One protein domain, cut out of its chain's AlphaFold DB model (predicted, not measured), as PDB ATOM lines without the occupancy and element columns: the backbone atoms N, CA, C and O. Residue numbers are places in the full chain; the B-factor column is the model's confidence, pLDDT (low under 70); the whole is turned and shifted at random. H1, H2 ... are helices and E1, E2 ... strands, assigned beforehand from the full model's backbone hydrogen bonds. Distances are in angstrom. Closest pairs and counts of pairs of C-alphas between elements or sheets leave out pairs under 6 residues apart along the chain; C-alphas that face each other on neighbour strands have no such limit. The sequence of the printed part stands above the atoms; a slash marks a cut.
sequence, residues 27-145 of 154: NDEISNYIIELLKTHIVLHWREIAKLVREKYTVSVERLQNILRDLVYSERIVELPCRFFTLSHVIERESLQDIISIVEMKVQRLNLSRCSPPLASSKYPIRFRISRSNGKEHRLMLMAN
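What this domain is: This is residues 27 to 145 of the 154 residues of an uncharacterized protein of Ignisphaera sp (UniProt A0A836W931). A small three-strand sheet, E1, E3 and E2, makes the middle of the domain, with H1, H2 and H3 over one face and H5 over the other. A longer hairpin, E4 and E5, packs along H5 with E5, and its turn lies at one end of the longest axis. The printed part has 119 residues with five named helices and five named strands, in the order H1 E1 H2 H3 E2 E3 H4 H5 E4 E5; the class is mixed, helices and strands. Both sheets, E1 - E3 - E2 and E4 - E5, are antiparallel. The whole is compact, with a radius of gyration of the C-alphas of 14.1 A and spans of 43 by 29 by 24 A.

Where its parts are: The three-strand sheet holds E1, residues 43 to 45, E3, residues 84 to 86, and E2, residues 78 to 80. H1, residues 27 to 41, is 21.0 A long and begins at C-alpha 27 (117.723, 140.025, 147.051). H2 is residues 46 to 54, H3 residues 61 to 73, 18.4 A long, and H4 residues 88 to 93. H5, residues 96 to 109, is 20.1 A long and begins at C-alpha 96 (118.143, 124.227, 120.250). E4, residues 126 to 133, is 21.2 A long; E5, residues 137 to 144, is 22.4 A long and ends at C-alpha 144 (120.103, 112.751, 125.540).

How they stand to each other: E3 is the inner strand, with N 44 and O 85 of the E1 pair 3.0 A apart and N 80 and O 84 of the hairpin E2 and E3 2.7 A apart, within hydrogen-bond range. E1, H2 H3 and E2 form a split strand-helix-strand unit, two strands running the same way with E3 between them, and its crossover is right-handed. The sheet lies in three layers, helices on both its faces: H1, H2 and H3 on one, H5 on the other. H1 and H2 touch at a steep tilt of 58 degrees, closest at the C-alphas of Ile 34 and Ile 49, 7.1 A. H1 touches H3 with residues 27 to 31 alone, closest at the C-alphas of Ser 31 and Ile 67, 6.6 A. H5 lies over E1 and E3 at a height over the sheet of 9.9 A. H4 only grazes the sheet with residues 88 to 91. The closest C-alphas of H5 and E5 are those of Glu 104 and Leu 140, 5.9 A. In the hairpin E4 and E5, N 129 and O 141 are 2.8 A apart. In H1 to H5 every O i to N i+4 pair is within hydrogen-bond range.

The domain as a whole: The two C-alphas farthest apart, those of Asp 28 and Asn 134, are 44.9 A apart. The printed part has no cut. The link from H5 to E4, residues 110 to 125, is long. The mean pLDDT of the printed part is 83.1, and residues 121 to 145 are under 70.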
ATOM      1  N   ASN A  27     117.844 141.260 147.838       91.56
ATOM      2  CA  ASN A  27     117.723 140.025 147.051       91.56
ATOM      3  C   ASN A  27     116.868 140.223 145.792       91.56
ATOM      4  O   ASN A  27     117.219 139.685 144.739       91.56
ATOM      5  N   ASP A  28     115.787 140.997 145.873       92.19
ATOM      6  CA  ASP A  28     114.910 141.262 144.726       92.19
ATOM      7  C   ASP A  28     115.620 142.137 143.689       92.19
ATOM      8  O   ASP A  28     115.511 141.904 142.484       92.19
ATOM      9  N   GLU A  29     116.418 143.102 144.143       93.56
ATOM     10  CA  GLU A  29     117.226 143.948 143.261       93.56
ATOM     11  C   GLU A  29     118.306 143.152 142.527       93.56
ATOM     12  O   GLU A  29     118.479 143.307 141.315       93.56
ATOM     13  N   ILE A  30     119.006 142.265 143.242       96.19
ATOM     14  CA  ILE A  30     119.975 141.344 142.638       96.19
ATOM     15  C   ILE A  30     119.258 140.422 141.645       96.19
ATOM     16  O   ILE A  30     119.746 140.227 140.532       96.19
ATOM     17  N   SER A  31     118.086 139.898 142.006       96.25
ATOM     18  CA  SER A  31     117.278 139.022 141.149       96.25
ATOM     19  C   SER A  31     116.878 139.704 139.842       96.25
ATOM     20  O   SER A  31     117.074 139.151 138.759       96.25
ATOM     21  N   ASN A  32     116.365 140.930 139.930       95.88
ATOM     22  CA  ASN A  32     115.984 141.718 138.763       95.88
ATOM     23  C   ASN A  32     117.206 142.064 137.910       95.88
ATOM     24  O   ASN A  32     117.153 141.946 136.689       95.88
ATOM     25  N   TYR A  33     118.337 142.398 138.534       96.81
ATOM     26  CA  TYR A  33     119.579 142.638 137.808       96.81
ATOM     27  C   TYR A  33     120.058 141.400 137.035       96.81
ATOM     28  O   TYR A  33     120.433 141.520 135.873       96.81
ATOM     29  N   ILE A  34     119.991 140.201 137.627       97.19
ATOM     30  CA  ILE A  34     120.327 138.943 136.936       97.19
ATOM     31  C   ILE A  34     119.435 138.732 135.708       97.19
ATOM     32  O   ILE A  34     119.928 138.339 134.652       97.19
ATOM     33  N   ILE A  35     118.136 139.012 135.820       96.00
ATOM     34  CA  ILE A  35     117.197 138.894 134.699       96.00
ATOM     35  C   ILE A  35     117.565 139.866 133.571       96.00
ATOM     36  O   ILE A  35     117.597 139.458 132.412       96.00
ATOM     37  N   GLU A  36     117.904 141.117 133.887       96.00
ATOM     38  CA  GLU A  36     118.361 142.097 132.886       96.00
ATOM     39  C   GLU A  36     119.672 141.675 132.200       96.00
ATOM     40  O   GLU A  36     119.820 141.814 130.982       96.00
ATOM     41  N   LEU A  37     120.608 141.081 132.949       96.44
ATOM     42  CA  LEU A  37     121.823 140.504 132.366       96.44
ATOM     43  C   LEU A  37     121.491 139.388 131.365       96.44
ATOM     44  O   LEU A  37     122.080 139.334 130.285       96.44
ATOM     45  N   LEU A  38     120.535 138.517 131.696       94.81
ATOM     46  CA  LEU A  38     120.113 137.431 130.811       94.81
ATOM     47  C   LEU A  38     119.355 137.933 129.577       94.81
ATOM     48  O   LEU A  38     119.547 137.374 128.501       94.81
ATOM     49  N   LYS A  39     118.578 139.020 129.681       92.81
ATOM     50  CA  LYS A  39     117.966 139.674 128.507       92.81
ATOM     51  C   LYS A  39     119.022 140.185 127.529       92.81
ATOM     52  O   LYS A  39     118.841 140.093 126.322       92.81
ATOM     53  N   THR A  40     120.127 140.708 128.056       92.12
ATOM     54  CA  THR A  40     121.199 141.317 127.254       92.12
ATOM     55  C   THR A  40     122.135 140.277 126.639       92.12
ATOM     56  O   THR A  40     122.626 140.451 125.527       92.12
ATOM     57  N   HIS A  41     122.429 139.197 127.366       89.75
ATOM     58  CA  HIS A  41     123.449 138.220 126.975       89.75
ATOM     59  C   HIS A  41     122.900 136.885 126.483       89.75
ATOM     60  O   HIS A  41     123.694 136.056 126.033       89.75
ATOM     61  N   ILE A  42     121.578 136.690 126.540       89.44
ATOM     62  CA  ILE A  42     120.846 135.482 126.139       89.44
ATOM     63  C   ILE A  42     121.165 134.293 127.060       89.44
ATOM     64  O   ILE A  42     120.291 133.804 127.768       89.44
ATOM     65  N   VAL A  43     122.429 133.868 127.115       92.69
ATOM     66  CA  VAL A  43     122.918 132.776 127.964       92.69
ATOM     67  C   VAL A  43     124.115 133.239 128.794       92.69
ATOM     68  O   VAL A  43     125.088 133.783 128.267       92.69
ATOM     69  N   LEU A  44     124.105 132.959 130.096       95.19
ATOM     70  CA  LEU A  44     125.233 133.247 130.989       95.19
ATOM     71  C   LEU A  44     125.601 132.050 131.853       95.19
ATOM     72  O   LEU A  44     124.744 131.373 132.407       95.19
ATOM     73  N   HIS A  45     126.897 131.816 132.019       94.81
ATOM     74  CA  HIS A  45     127.410 130.860 132.990       94.81
ATOM     75  C   HIS A  45     127.407 131.454 134.405       94.81
ATOM     76  O   HIS A  45     127.661 132.646 134.585       94.81
ATOM     77  N   TRP A  46     127.278 130.605 135.431       94.44
ATOM     78  CA  TRP A  46     127.411 130.982 136.848       94.44
ATOM     79  C   TRP A  46     128.607 131.909 137.132       94.44
ATOM     80  O   TRP A  46     128.483 132.872 137.882       94.44
ATOM     81  N   ARG A  47     129.779 131.644 136.533       93.94
ATOM     82  CA  ARG A  47     130.982 132.484 136.733       93.94
ATOM     83  C   ARG A  47     130.814 133.899 136.180       93.94
ATOM     84  O   ARG A  47     131.332 134.832 136.783       93.94
ATOM     85  N   GLU A  48     130.129 134.045 135.047       96.00
ATOM     86  CA  GLU A  48     129.864 135.350 134.435       96.00
ATOM     87  C   GLU A  48     128.885 136.138 135.309       96.00
ATOM     88  O   GLU A  48     129.181 137.270 135.683       96.00
ATOM     89  N   ILE A  49     127.786 135.501 135.730       96.75
ATOM     90  CA  ILE A  49     126.793 136.113 136.625       96.75
ATOM     91  C   ILE A  49     127.449 136.532 137.943       96.75
ATOM     92  O   ILE A  49     127.323 137.679 138.360       96.75
ATOM     93  N   ALA A  50     128.204 135.637 138.584       95.81
ATOM     94  CA  ALA A  50     128.862 135.928 139.855       95.81
ATOM     95  C   ALA A  50     129.849 137.095 139.761       95.81
ATOM     96  O   ALA A  50     129.955 137.870 140.709       95.81
ATOM     97  N   LYS A  51     130.555 137.232 138.633       96.06
ATOM     98  CA  LYS A  51     131.435 138.374 138.387       96.06
ATOM     99  C   LYS A  51     130.623 139.669 138.255       96.06
ATOM    100  O   LYS A  51     130.838 140.585 139.037       96.06
ATOM    101  N   LEU A  52     129.660 139.706 137.334       96.81
ATOM    102  CA  LEU A  52     128.870 140.904 137.019       96.81
ATOM    103  C   LEU A  52     128.017 141.392 138.198       96.81
ATOM    104  O   LEU A  52     127.832 142.592 138.381       96.81
ATOM    105  N   VAL A  53     127.492 140.475 139.013       96.19
ATOM    106  CA  VAL A  53     126.743 140.832 140.226       96.19
ATOM    107  C   VAL A  53     127.678 141.423 141.278       96.19
ATOM    108  O   VAL A  53     127.338 142.436 141.877       96.19
ATOM    109  N   ARG A  54     128.866 140.843 141.485       94.56
ATOM    110  CA  ARG A  54     129.824 141.335 142.492       94.56
ATOM    111  C   ARG A  54     130.496 142.652 142.141       94.56
ATOM    112  O   ARG A  54     131.005 143.313 143.035       94.56
ATOM    113  N   GLU A  55     130.491 143.033 140.870       95.25
ATOM    114  CA  GLU A  55     130.908 144.372 140.448       95.25
ATOM    115  C   GLU A  55     129.941 145.460 140.949       95.25
ATOM    116  O   GLU A  55     130.351 146.606 141.101       95.25
ATOM    117  N   LYS A  56     128.680 145.107 141.243       93.12
ATOM    118  CA  LYS A  56     127.632 146.050 141.663       93.12
ATOM    119  C   LYS A  56     127.143 145.855 143.104       93.12
ATOM    120  O   LYS A  56     126.723 146.823 143.729       93.12
ATOM    121  N   TYR A  57     127.191 144.631 143.630       93.06
ATOM    122  CA  TYR A  57     126.622 144.267 144.929       93.06
ATOM    123  C   TYR A  57     127.609 143.460 145.775       93.06
ATOM    124  O   TYR A  57     128.273 142.541 145.288       93.06
ATOM    125  N   THR A  58     127.635 143.723 147.080       92.12
ATOM    126  CA  THR A  58     128.419 142.931 148.037       92.12
ATOM    127  C   THR A  58     127.622 141.698 148.456       92.12
ATOM    128  O   THR A  58     126.888 141.709 149.440       92.12
ATOM    129  N   VAL A  59     127.762 140.604 147.701       92.50
ATOM    130  CA  VAL A  59     127.009 139.360 147.930       92.50
ATOM    131  C   VAL A  59     127.923 138.136 148.056       92.50
ATOM    132  O   VAL A  59     128.844 137.920 147.256       92.50
ATOM    133  N   SER A  60     127.657 137.296 149.061       93.88
ATOM    134  CA  SER A  60     128.380 136.035 149.252       93.88
ATOM    135  C   SER A  60     128.074 135.031 148.129       93.88
ATOM    136  O   SER A  60     127.052 135.118 147.447       93.88
ATOM    137  N   VAL A  61     128.970 134.056 147.916       92.75
ATOM    138  CA  VAL A  61     128.741 132.947 146.960       92.75
ATOM    139  C   VAL A  61     127.418 132.245 147.262       92.75
ATOM    140  O   VAL A  61     126.623 132.030 146.355       92.75
ATOM    141  N   GLU A  62     127.204 131.892 148.526       92.94
ATOM    142  CA  GLU A  62     126.056 131.111 148.979       92.94
ATOM    143  C   GLU A  62     124.742 131.872 148.790       92.94
ATOM    144  O   GLU A  62     123.802 131.342 148.201       92.94
ATOM    145  N   ARG A  63     124.705 133.149 149.192       93.81
ATOM    146  CA  ARG A  63     123.523 133.998 149.014       93.81
ATOM    147  C   ARG A  63     123.159 134.130 147.536       93.81
ATOM    148  O   ARG A  63     121.996 133.970 147.185       93.81
ATOM    149  N   LEU A  64     124.144 134.329 146.659       95.62
ATOM    150  CA  LEU A  64     123.901 134.400 145.218       95.62
ATOM    151  C   LEU A  64     123.440 133.058 144.619       95.62
ATOM    152  O   LEU A  64     122.615 133.050 143.708       95.62
ATOM    153  N   GLN A  65     123.942 131.924 145.121       93.88
ATOM    154  CA  GLN A  65     123.453 130.603 144.708       93.88
ATOM    155  C   GLN A  65     121.994 130.390 145.106       93.88
ATOM    156  O   GLN A  65     121.241 129.851 144.299       93.88
ATOM    157  N   ASN A  66     121.598 130.820 146.305       93.44
ATOM    158  CA  ASN A  66     120.210 130.728 146.755       93.44
ATOM    159  C   ASN A  66     119.296 131.614 145.903       93.44
ATOM    160  O   ASN A  66     118.320 131.104 145.371       93.44
ATOM    161  N   ILE A  67     119.686 132.867 145.639       94.88
ATOM    162  CA  ILE A  67     118.938 133.765 144.740       94.88
ATOM    163  C   ILE A  67     118.731 133.125 143.358       94.88
ATOM    164  O   ILE A  67     117.621 133.105 142.834       94.88
ATOM    165  N   LEU A  68     119.790 132.568 142.758       94.56
ATOM    166  CA  LEU A  68     119.669 131.903 141.459       94.56
ATOM    167  C   LEU A  68     118.788 130.653 141.523       94.56
ATOM    168  O   LEU A  68     118.020 130.406 140.599       94.56
ATOM    169  N   ARG A  69     118.875 129.875 142.604       92.62
ATOM    170  CA  ARG A  69     118.023 128.700 142.801       92.62
ATOM    171  C   ARG A  69     116.550 129.100 142.903       92.62
ATOM    172  O   ARG A  69     115.720 128.470 142.255       92.62
ATOM    173  N   ASP A  70     116.244 130.166 143.634       92.56
ATOM    174  CA  ASP A  70     114.887 130.695 143.780       92.56
ATOM    175  C   ASP A  70     114.342 131.206 142.440       92.56
ATOM    176  O   ASP A  70     113.188 130.944 142.095       92.56
ATOM    177  N   LEU A  71     115.179 131.855 141.622       93.44
ATOM    178  CA  LEU A  71     114.822 132.249 140.255       93.44
ATOM    179  C   LEU A  71     114.507 131.050 139.349       93.44
ATOM    180  O   LEU A  71     113.604 131.141 138.519       93.44
ATOM    181  N   VAL A  72     115.226 129.933 139.501       91.62
ATOM    182  CA  VAL A  72     114.943 128.702 138.745       91.62
ATOM    183  C   VAL A  72     113.667 128.026 139.251       91.62
ATOM    184  O   VAL A  72     112.842 127.595 138.448       91.62
ATOM    185  N   TYR A  73     113.462 127.943 140.569       89.12
ATOM    186  CA  TYR A  73     112.258 127.333 141.146       89.12
ATOM    187  C   TYR A  73     110.984 128.120 140.860       89.12
ATOM    188  O   TYR A  73     109.936 127.514 140.659       89.12
ATOM    189  N   SER A  74     111.082 129.447 140.797       89.75
ATOM    190  CA  SER A  74     109.992 130.332 140.375       89.75
ATOM    191  C   SER A  74     109.827 130.421 138.852       89.75
ATOM    192  O   SER A  74     109.030 131.225 138.380       89.75
ATOM    193  N   GLU A  75     110.587 129.631 138.082       87.81
ATOM    194  CA  GLU A  75     110.531 129.553 136.613       87.81
ATOM    195  C   GLU A  75     110.796 130.886 135.891       87.81
ATOM    196  O   GLU A  75     110.529 131.035 134.697       87.81
ATOM    197  N   ARG A  76     111.381 131.864 136.596       90.19
ATOM    198  CA  ARG A  76     111.767 133.164 136.026       90.19
ATOM    199  C   ARG A  76     112.985 133.041 135.116       90.19
ATOM    200  O   ARG A  76     113.150 133.848 134.204       90.19
ATOM    201  N   ILE A  77     113.834 132.051 135.377       92.38
ATOM    202  CA  ILE A  77     114.964 131.668 134.532       92.38
ATOM    203  C   ILE A  77     115.006 130.146 134.397       92.38
ATOM    204  O   ILE A  77     114.484 129.414 135.237       92.38
ATOM    205  N   VAL A  78     115.702 129.668 133.374       89.38
ATOM    206  CA  VAL A  78     115.947 128.245 133.148       89.38
ATOM    207  C   VAL A  78     117.420 127.948 133.367       89.38
ATOM    208  O   VAL A  78     118.290 128.616 132.804       89.38
ATOM    209  N   GLU A  79     117.702 126.923 134.169       89.75
ATOM    210  CA  GLU A  79     119.042 126.358 134.275       89.75
ATOM    211  C   GLU A  79     119.275 125.326 133.166       89.75
ATOM    212  O   GLU A  79     118.641 124.271 133.102       89.75
ATOM    213  N   LEU A  80     120.233 125.644 132.304       86.50
ATOM    214  CA  LEU A  80     120.818 124.753 131.317       86.50
ATOM    215  C   LEU A  80     121.964 123.946 131.961       86.50
ATOM    216  O   LEU A  80     122.536 124.351 132.984       86.50
ATOM    217  N   PRO A  81     122.363 122.803 131.373       81.94
ATOM    218  CA  PRO A  81     123.410 121.979 131.966       81.94
ATOM    219  C   PRO A  81     124.729 122.745 132.122       81.94
ATOM    220  O   PRO A  81     125.025 123.665 131.367       81.94
ATOM    221  N   CYS A  82     125.549 122.334 133.093       84.06
ATOM    222  CA  CYS A  82     126.826 122.979 133.432       84.06
ATOM    223  C   CYS A  82     126.688 124.391 134.037       84.06
ATOM    224  O   CYS A  82     127.636 125.167 133.953       84.06
ATOM    225  N   ARG A  83     125.556 124.701 134.694       90.50
ATOM    226  CA  ARG A  83     125.266 126.001 135.338       90.50
ATOM    227  C   ARG A  83     125.280 127.172 134.361       90.50
ATOM    228  O   ARG A  83     125.833 128.238 134.653       90.50
ATOM    229  N   PHE A  84     124.715 126.943 133.187       92.12
ATOM    230  CA  PHE A  84     124.326 128.018 132.290       92.12
ATOM    231  C   PHE A  84     122.879 128.399 132.585       92.12
ATOM    232  O   PHE A  84     122.084 127.555 132.976       92.12
ATOM    233  N   PHE A  85     122.544 129.667 132.416       93.38
ATOM    234  CA  PHE A  85     121.218 130.199 132.691       93.38
ATOM    235  C   PHE A  85     120.742 130.996 131.487       93.38
ATOM    236  O   PHE A  85     121.549 131.646 130.818       93.38
ATOM    237  N   THR A  86     119.445 130.925 131.221       93.12
ATOM    238  CA  THR A  86     118.752 131.669 130.163       93.12
ATOM    239  C   THR A  86     117.339 132.027 130.625       93.12
ATOM    240  O   THR A  86     116.900 131.590 131.691       93.12
ATOM    241  N   LEU A  87     116.622 132.826 129.843       91.19
ATOM    242  CA  LEU A  87     115.208 133.121 130.070       91.19
ATOM    243  C   LEU A  87     114.330 132.114 129.323       91.19
ATOM    244  O   LEU A  87     114.667 131.687 128.222       91.19
ATOM    245  N   SER A  88     113.177 131.769 129.893       83.75
ATOM    246  CA  SER A  88     112.271 130.756 129.327       83.75
ATOM    247  C   SER A  88     111.827 131.095 127.896       83.75
ATOM    248  O   SER A  88     111.886 130.249 127.015       83.75
ATOM    249  N   HIS A  89     111.517 132.364 127.612       83.25
ATOM    250  CA  HIS A  89     111.108 132.801 126.269       83.25
ATOM    251  C   HIS A  89     112.225 132.729 125.212       83.25
ATOM    252  O   HIS A  89     111.936 132.765 124.021       83.25
ATOM    253  N   VAL A  90     113.499 132.679 125.617       82.75
ATOM    254  CA  VAL A  90     114.615 132.488 124.674       82.75
ATOM    255  C   VAL A  90     114.575 131.067 124.135       82.75
ATOM    256  O   VAL A  90     114.756 130.854 122.945       82.75
ATOM    257  N   ILE A  91     114.282 130.101 125.001       75.44
ATOM    258  CA  ILE A  91     114.173 128.689 124.633       75.44
ATOM    259  C   ILE A  91     113.026 128.445 123.648       75.44
ATOM    260  O   ILE A  91     113.140 127.600 122.769       75.44
ATOM    261  N   GLU A  92     111.926 129.180 123.795       76.75
ATOM    262  CA  GLU A  92     110.761 129.065 122.912       76.75
ATOM    263  C   GLU A  92     111.000 129.671 121.520       76.75
ATOM    264  O   GLU A  92     110.311 129.312 120.568       76.75
ATOM    265  N   ARG A  93     111.943 130.613 121.404       81.19
ATOM    266  CA  ARG A  93     112.203 131.380 120.175       81.19
ATOM    267  C   ARG A  93     113.403 130.871 119.395       81.19
ATOM    268  O   ARG A  93     113.362 130.845 118.169       81.19
ATOM    269  N   GLU A  94     114.471 130.528 120.101       80.69
ATOM    270  CA  GLU A  94     115.735 130.120 119.505       80.69
ATOM    271  C   GLU A  94     115.738 128.623 119.216       80.69
ATOM    272  O   GLU A  94     115.188 127.818 119.975       80.69
ATOM    273  N   SER A  95     116.408 128.220 118.135       81.75
ATOM    274  CA  SER A  95     116.595 126.798 117.890       81.75
ATOM    275  C   SER A  95     117.506 126.204 118.967       81.75
ATOM    276  O   SER A  95     118.437 126.845 119.470       81.75
ATOM    277  N   LEU A  96     117.283 124.931 119.302       78.38
ATOM    278  CA  LEU A  96     118.143 124.227 120.250       78.38
ATOM    279  C   LEU A  96     119.620 124.281 119.815       78.38
ATOM    280  O   LEU A  96     120.506 124.410 120.661       78.38
ATOM    281  N   GLN A  97     119.876 124.223 118.504       80.88
ATOM    282  CA  GLN A  97     121.218 124.248 117.930       80.88
ATOM    283  C   GLN A  97     121.932 125.582 118.177       80.88
ATOM    284  O   GLN A  97     123.114 125.573 118.520       80.88
ATOM    285  N   ASP A  98     121.221 126.708 118.098       85.75
ATOM    286  CA  ASP A  98     121.796 128.034 118.360       85.75
ATOM    287  C   ASP A  98     122.197 128.177 119.832       85.75
ATOM    288  O   ASP A  98     123.307 128.615 120.152       85.75
ATOM    289  N   ILE A  99     121.341 127.705 120.745       84.12
ATOM    290  CA  ILE A  99     121.640 127.675 122.183       84.12
ATOM    291  C   ILE A  99     122.882 126.816 122.454       84.12
ATOM    292  O   ILE A  99     123.762 127.222 123.218       84.12
ATOM    293  N   ILE A 100     122.986 125.646 121.816       83.81
ATOM    294  CA  ILE A 100     124.158 124.769 121.928       83.81
ATOM    295  C   ILE A 100     125.419 125.494 121.455       83.81
ATOM    296  O   ILE A 100     126.412 125.493 122.181       83.81
ATOM    297  N   SER A 101     125.386 126.144 120.290       85.38
ATOM    298  CA  SER A 101     126.540 126.872 119.753       85.38
ATOM    299  C   SER A 101     126.984 128.015 120.672       85.38
ATOM    300  O   SER A 101     128.182 128.191 120.908       85.38
ATOM    301  N   ILE A 102     126.043 128.748 121.277       88.38
ATOM    302  CA  ILE A 102     126.356 129.778 122.280       88.38
ATOM    303  C   ILE A 102     127.045 129.157 123.506       88.38
ATOM    304  O   ILE A 102     128.053 129.686 123.990       88.38
ATOM    305  N   VAL A 103     126.529 128.032 124.009       88.12
ATOM    306  CA  VAL A 103     127.116 127.318 125.151       88.12
ATOM    307  C   VAL A 103     128.513 126.791 124.813       88.12
ATOM    308  O   VAL A 103     129.427 126.954 125.620       88.12
ATOM    309  N   GLU A 104     128.719 126.220 123.627       85.19
ATOM    310  CA  GLU A 104     130.022 125.741 123.148       85.19
ATOM    311  C   GLU A 104     131.069 126.856 123.116       85.19
ATOM    312  O   GLU A 104     132.137 126.718 123.725       85.19
ATOM    313  N   MET A 105     130.738 127.991 122.493       87.00
ATOM    314  CA  MET A 105     131.622 129.159 122.461       87.00
ATOM    315  C   MET A 105     131.981 129.633 123.873       87.00
ATOM    316  O   MET A 105     133.138 129.952 124.162       87.00
ATOM    317  N   LYS A 106     131.007 129.657 124.791       90.00
ATOM    318  CA  LYS A 106     131.245 130.071 126.182       90.00
ATOM    319  C   LYS A 106     132.079 129.064 126.962       90.00
ATOM    320  O   LYS A 106     132.935 129.480 127.738       90.00
ATOM    321  N   VAL A 107     131.884 127.764 126.757       87.12
ATOM    322  CA  VAL A 107     132.704 126.705 127.367       87.12
ATOM    323  C   VAL A 107     134.172 126.877 126.996       87.12
ATOM    324  O   VAL A 107     135.028 126.815 127.883       87.12
ATOM    325  N   GLN A 108     134.454 127.156 125.721       85.56
ATOM    326  CA  GLN A 108     135.805 127.442 125.240       85.56
ATOM    327  C   GLN A 108     136.342 128.745 125.843       85.56
ATOM    328  O   GLN A 108     137.394 128.740 126.478       85.56
ATOM    329  N   ARG A 109     135.588 129.848 125.747       88.44
ATOM    330  CA  ARG A 109     136.003 131.164 126.263       88.44
ATOM    331  C   ARG A 109     136.284 131.160 127.769       88.44
ATOM    332  O   ARG A 109     137.186 131.849 128.236       88.44
ATOM    333  N   LEU A 110     135.507 130.401 128.538       87.88
ATOM    334  CA  LEU A 110     135.648 130.274 129.989       87.88
ATOM    335  C   LEU A 110     136.635 129.173 130.406       87.88
ATOM    336  O   LEU A 110     136.819 128.960 131.611       87.88
ATOM    337  N   ASN A 111     137.249 128.473 129.441       86.00
ATOM    338  CA  ASN A 111     138.127 127.320 129.654       86.00
ATOM    339  C   ASN A 111     137.517 126.302 130.636       86.00
ATOM    340  O   ASN A 111     138.160 125.855 131.594       86.00
ATOM    341  N   LEU A 112     136.235 125.966 130.448       84.81
ATOM    342  CA  LEU A 112     135.553 125.013 131.317       84.81
ATOM    343  C   LEU A 112     136.041 123.602 131.009       84.81
ATOM    344  O   LEU A 112     135.854 123.081 129.915       84.81
ATOM    345  N   SER A 113     136.642 122.960 132.010       80.06
ATOM    346  CA  SER A 113     137.180 121.607 131.868       80.06
ATOM    347  C   SER A 113     136.212 120.496 132.246       80.06
ATOM    348  O   SER A 113     136.409 119.350 131.850       80.06
ATOM    349  N   ARG A 114     135.177 120.835 133.015       78.56
ATOM    350  CA  ARG A 114     134.151 119.923 133.519       78.56
ATOM    351  C   ARG A 114     132.853 120.680 133.750       78.56
ATOM    352  O   ARG A 114     132.883 121.855 134.112       78.56
ATOM    353  N   CYS A 115     131.735 119.984 133.600       80.38
ATOM    354  CA  CYS A 115     130.431 120.516 133.968       80.38
ATOM    355  C   CYS A 115     130.212 120.364 135.465       80.38
ATOM    356  O   CYS A 115     130.301 119.262 136.007       80.38
ATOM    357  N   SER A 116     129.944 121.479 136.140       81.25
ATOM    358  CA  SER A 116     129.461 121.445 137.515       81.25
ATOM    359  C   SER A 116     128.022 120.924 137.555       81.25
ATOM    360  O   SER A 116     127.276 121.149 136.598       81.25
ATOM    361  N   PRO A 117     127.620 120.251 138.650       79.56
ATOM    362  CA  PRO A 117     126.236 119.841 138.828       79.56
ATOM    363  C   PRO A 117     125.319 121.073 138.857       79.56
ATOM    364  O   PRO A 117     125.771 122.147 139.291       79.56
ATOM    365  N   PRO A 118     124.064 120.925 138.403       79.25
ATOM    366  CA  PRO A 118     123.110 122.023 138.382       79.25
ATOM    367  C   PRO A 118     122.790 122.512 139.810       79.25
ATOM    368  O   PRO A 118     122.972 121.775 140.784       79.25
ATOM    369  N   LEU A 119     122.411 123.784 139.948       78.81
ATOM    370  CA  LEU A 119     122.077 124.450 141.213       78.81
ATOM    371  C   LEU A 119     120.653 124.138 141.686       78.81
ATOM    372  O   LEU A 119     120.423 124.034 142.895       78.81
ATOM    373  N   ALA A 120     119.730 123.998 140.742       72.88
ATOM    374  CA  ALA A 120     118.377 123.499 140.908       72.88
ATOM    375  C   ALA A 120     118.220 122.253 140.021       72.88
ATOM    376  O   ALA A 120     118.911 122.106 139.019       72.88
ATOM    377  N   SER A 121     117.360 121.300 140.390       61.78
ATOM    378  CA  SER A 121     117.170 120.090 139.573       61.78
ATOM    379  C   SER A 121     116.856 120.469 138.120       61.78
ATOM    380  O   SER A 121     115.934 121.250 137.873       61.78
ATOM    381  N   SER A 122     117.624 119.948 137.157       55.84
ATOM    382  CA  SER A 122     117.427 120.296 135.751       55.84
ATOM    383  C   SER A 122     116.092 119.718 135.276       55.84
ATOM    384  O   SER A 122     116.003 118.519 135.008       55.84
ATOM    385  N   LYS A 123     115.065 120.564 135.129       58.62
ATOM    386  CA  LYS A 123     113.826 120.201 134.415       58.62
ATOM    387  C   LYS A 123     114.088 119.891 132.931       58.62
ATOM    388  O   LYS A 123     113.238 119.318 132.263       58.62
ATOM    389  N   TYR A 124     115.268 120.252 132.422       59.00
ATOM    390  CA  TYR A 124     115.637 120.089 131.024       59.00
ATOM    391  C   TYR A 124     116.046 118.643 130.672       59.00
ATOM    392  O   TYR A 124     116.883 118.059 131.369       59.00
ATOM    393  N   PRO A 125     115.546 118.072 129.557       58.41
ATOM    394  CA  PRO A 125     115.831 116.691 129.142       58.41
ATOM    395  C   PRO A 125     117.246 116.470 128.586       58.41
ATOM    396  O   PRO A 125     117.599 115.366 128.167       58.41
ATOM    397  N   ILE A 126     118.073 117.511 128.568       62.91
ATOM    398  CA  ILE A 126     119.371 117.521 127.899       62.91
ATOM    399  C   ILE A 126     120.471 117.497 128.949       62.91
ATOM    400  O   ILE A 126     120.426 118.239 129.925       62.91
ATOM    401  N   ARG A 127     121.490 116.662 128.743       65.31
ATOM    402  CA  ARG A 127     122.727 116.687 129.525       65.31
ATOM    403  C   ARG A 127     123.884 117.065 128.614       65.31
ATOM    404  O   ARG A 127     123.975 116.599 127.484       65.31
ATOM    405  N   PHE A 128     124.800 117.877 129.121       65.69
ATOM    406  CA  PHE A 128     126.055 118.159 128.435       65.69
ATOM    407  C   PHE A 128     127.198 117.397 129.093       65.69
ATOM    408  O   PHE A 128     127.307 117.330 130.319       65.69
ATOM    409  N   ARG A 129     128.097 116.870 128.266       69.50
ATOM    410  CA  ARG A 129     129.398 116.361 128.682       69.50
ATOM    411  C   ARG A 129     130.474 117.184 127.996       69.50
ATOM    412  O   ARG A 129     130.581 117.174 126.778       69.50
ATOM    413  N   ILE A 130     131.308 117.862 128.776       67.75
ATOM    414  CA  ILE A 130     132.527 118.463 128.234       67.75
ATOM    415  C   ILE A 130     133.557 117.344 128.071       67.75
ATOM    416  O   ILE A 130     133.894 116.649 129.030       67.75
ATOM    417  N   SER A 131     134.035 117.167 126.846       66.75
ATOM    418  CA  SER A 131     135.087 116.222 126.485       66.75
ATOM    419  C   SER A 131     136.339 116.983 126.057       66.75
ATOM    420  O   SER A 131     136.266 118.118 125.579       66.75
ATOM    421  N   ARG A 132     137.507 116.379 126.273       58.38
ATOM    422  CA  ARG A 132     138.770 116.892 125.740       58.38
ATOM    423  C   ARG A 132     139.058 116.155 124.443       58.38
ATOM    424  O   ARG A 132     139.164 114.933 124.459       58.38
ATOM    425  N   SER A 133     139.176 116.901 123.354       51.91
ATOM    426  CA  SER A 133     139.736 116.392 122.105       51.91
ATOM    427  C   SER A 133     141.262 116.502 122.177       51.91
ATOM    428  O   SER A 133     141.785 117.465 122.747       51.91
ATOM    429  N   ASN A 134     141.976 115.500 121.659       49.22
ATOM    430  CA  ASN A 134     143.439 115.414 121.660       49.22
ATOM    431  C   ASN A 134     144.072 116.722 121.143       49.22
ATOM    432  O   ASN A 134     144.100 116.947 119.940       49.22
ATOM    433  N   GLY A 135     144.597 117.569 122.042       48.38
ATOM    434  CA  GLY A 135     145.404 118.734 121.647       48.38
ATOM    435  C   GLY A 135     145.025 120.118 122.188       48.38
ATOM    436  O   GLY A 135     145.536 121.085 121.638       48.38
ATOM    437  N   LYS A 136     144.244 120.220 123.283       53.78
ATOM    438  CA  LYS A 136     143.918 121.441 124.084       53.78
ATOM    439  C   LYS A 136     142.527 122.050 123.869       53.78
ATOM    440  O   LYS A 136     142.167 122.955 124.619       53.78
ATOM    441  N   GLU A 137     141.713 121.530 122.956       56.19
ATOM    442  CA  GLU A 137     140.343 122.020 122.773       56.19
ATOM    443  C   GLU A 137     139.315 121.223 123.587       56.19
ATOM    444  O   GLU A 137     139.263 119.987 123.580       56.19
ATOM    445  N   HIS A 138     138.481 121.970 124.307       59.66
ATOM    446  CA  HIS A 138     137.311 121.455 125.001       59.66
ATOM    447  C   HIS A 138     136.120 121.460 124.039       59.66
ATOM    448  O   HIS A 138     135.763 122.509 123.504       59.66
ATOM    449  N   ARG A 139     135.495 120.295 123.834       63.47
ATOM    450  CA  ARG A 139     134.302 120.138 122.993       63.47
ATOM    451  C   ARG A 139     133.109 119.721 123.843       63.47
ATOM    452  O   ARG A 139     133.220 118.812 124.674       63.47
ATOM    453  N   LEU A 140     131.970 120.376 123.637       63.88
ATOM    454  CA  LEU A 140     130.705 119.976 124.239       63.88
ATOM    455  C   LEU A 140     130.161 118.765 123.477       63.88
ATOM    456  O   LEU A 140     130.157 118.728 122.251       63.88
ATOM    457  N   MET A 141     129.713 117.754 124.205       61.22
ATOM    458  CA  MET A 141     128.912 116.672 123.658       61.22
ATOM    459  C   MET A 141     127.543 116.707 124.313       61.22
ATOM    460  O   MET A 141     127.426 116.699 125.541       61.22
ATOM    461  N   LEU A 142     126.510 116.724 123.484       61.81
ATOM    462  CA  LEU A 142     125.141 116.500 123.914       61.81
ATOM    463  C   LEU A 142     124.942 115.030 124.243       61.81
ATOM    464  O   LEU A 142     125.310 114.147 123.471       61.81
ATOM    465  N   MET A 143     124.329 114.778 125.388       58.81
ATOM    466  CA  MET A 143     123.810 113.474 125.749       58.81
ATOM    467  C   MET A 143     122.318 113.631 126.003       58.81
ATOM    468  O   MET A 143     121.900 114.398 126.874       58.81
ATOM    469  N   ALA A 144     121.513 112.907 125.228       50.91
ATOM    470  CA  ALA A 144     120.103 112.751 125.540       50.91
ATOM    471  C   ALA A 144     119.986 112.042 126.895       50.91
ATOM    472  O   ALA A 144     120.720 111.091 127.174       50.91
ATOM    473  N   ASN A 145     119.098 112.526 127.761       50.59
ATOM    474  CA  ASN A 145     118.802 111.834 129.004       50.59
ATOM    475  C   ASN A 145     117.983 110.573 128.663       50.59
ATOM    476  O   ASN A 145     116.863 110.714 128.169       50.59
TER     477      ASN A 145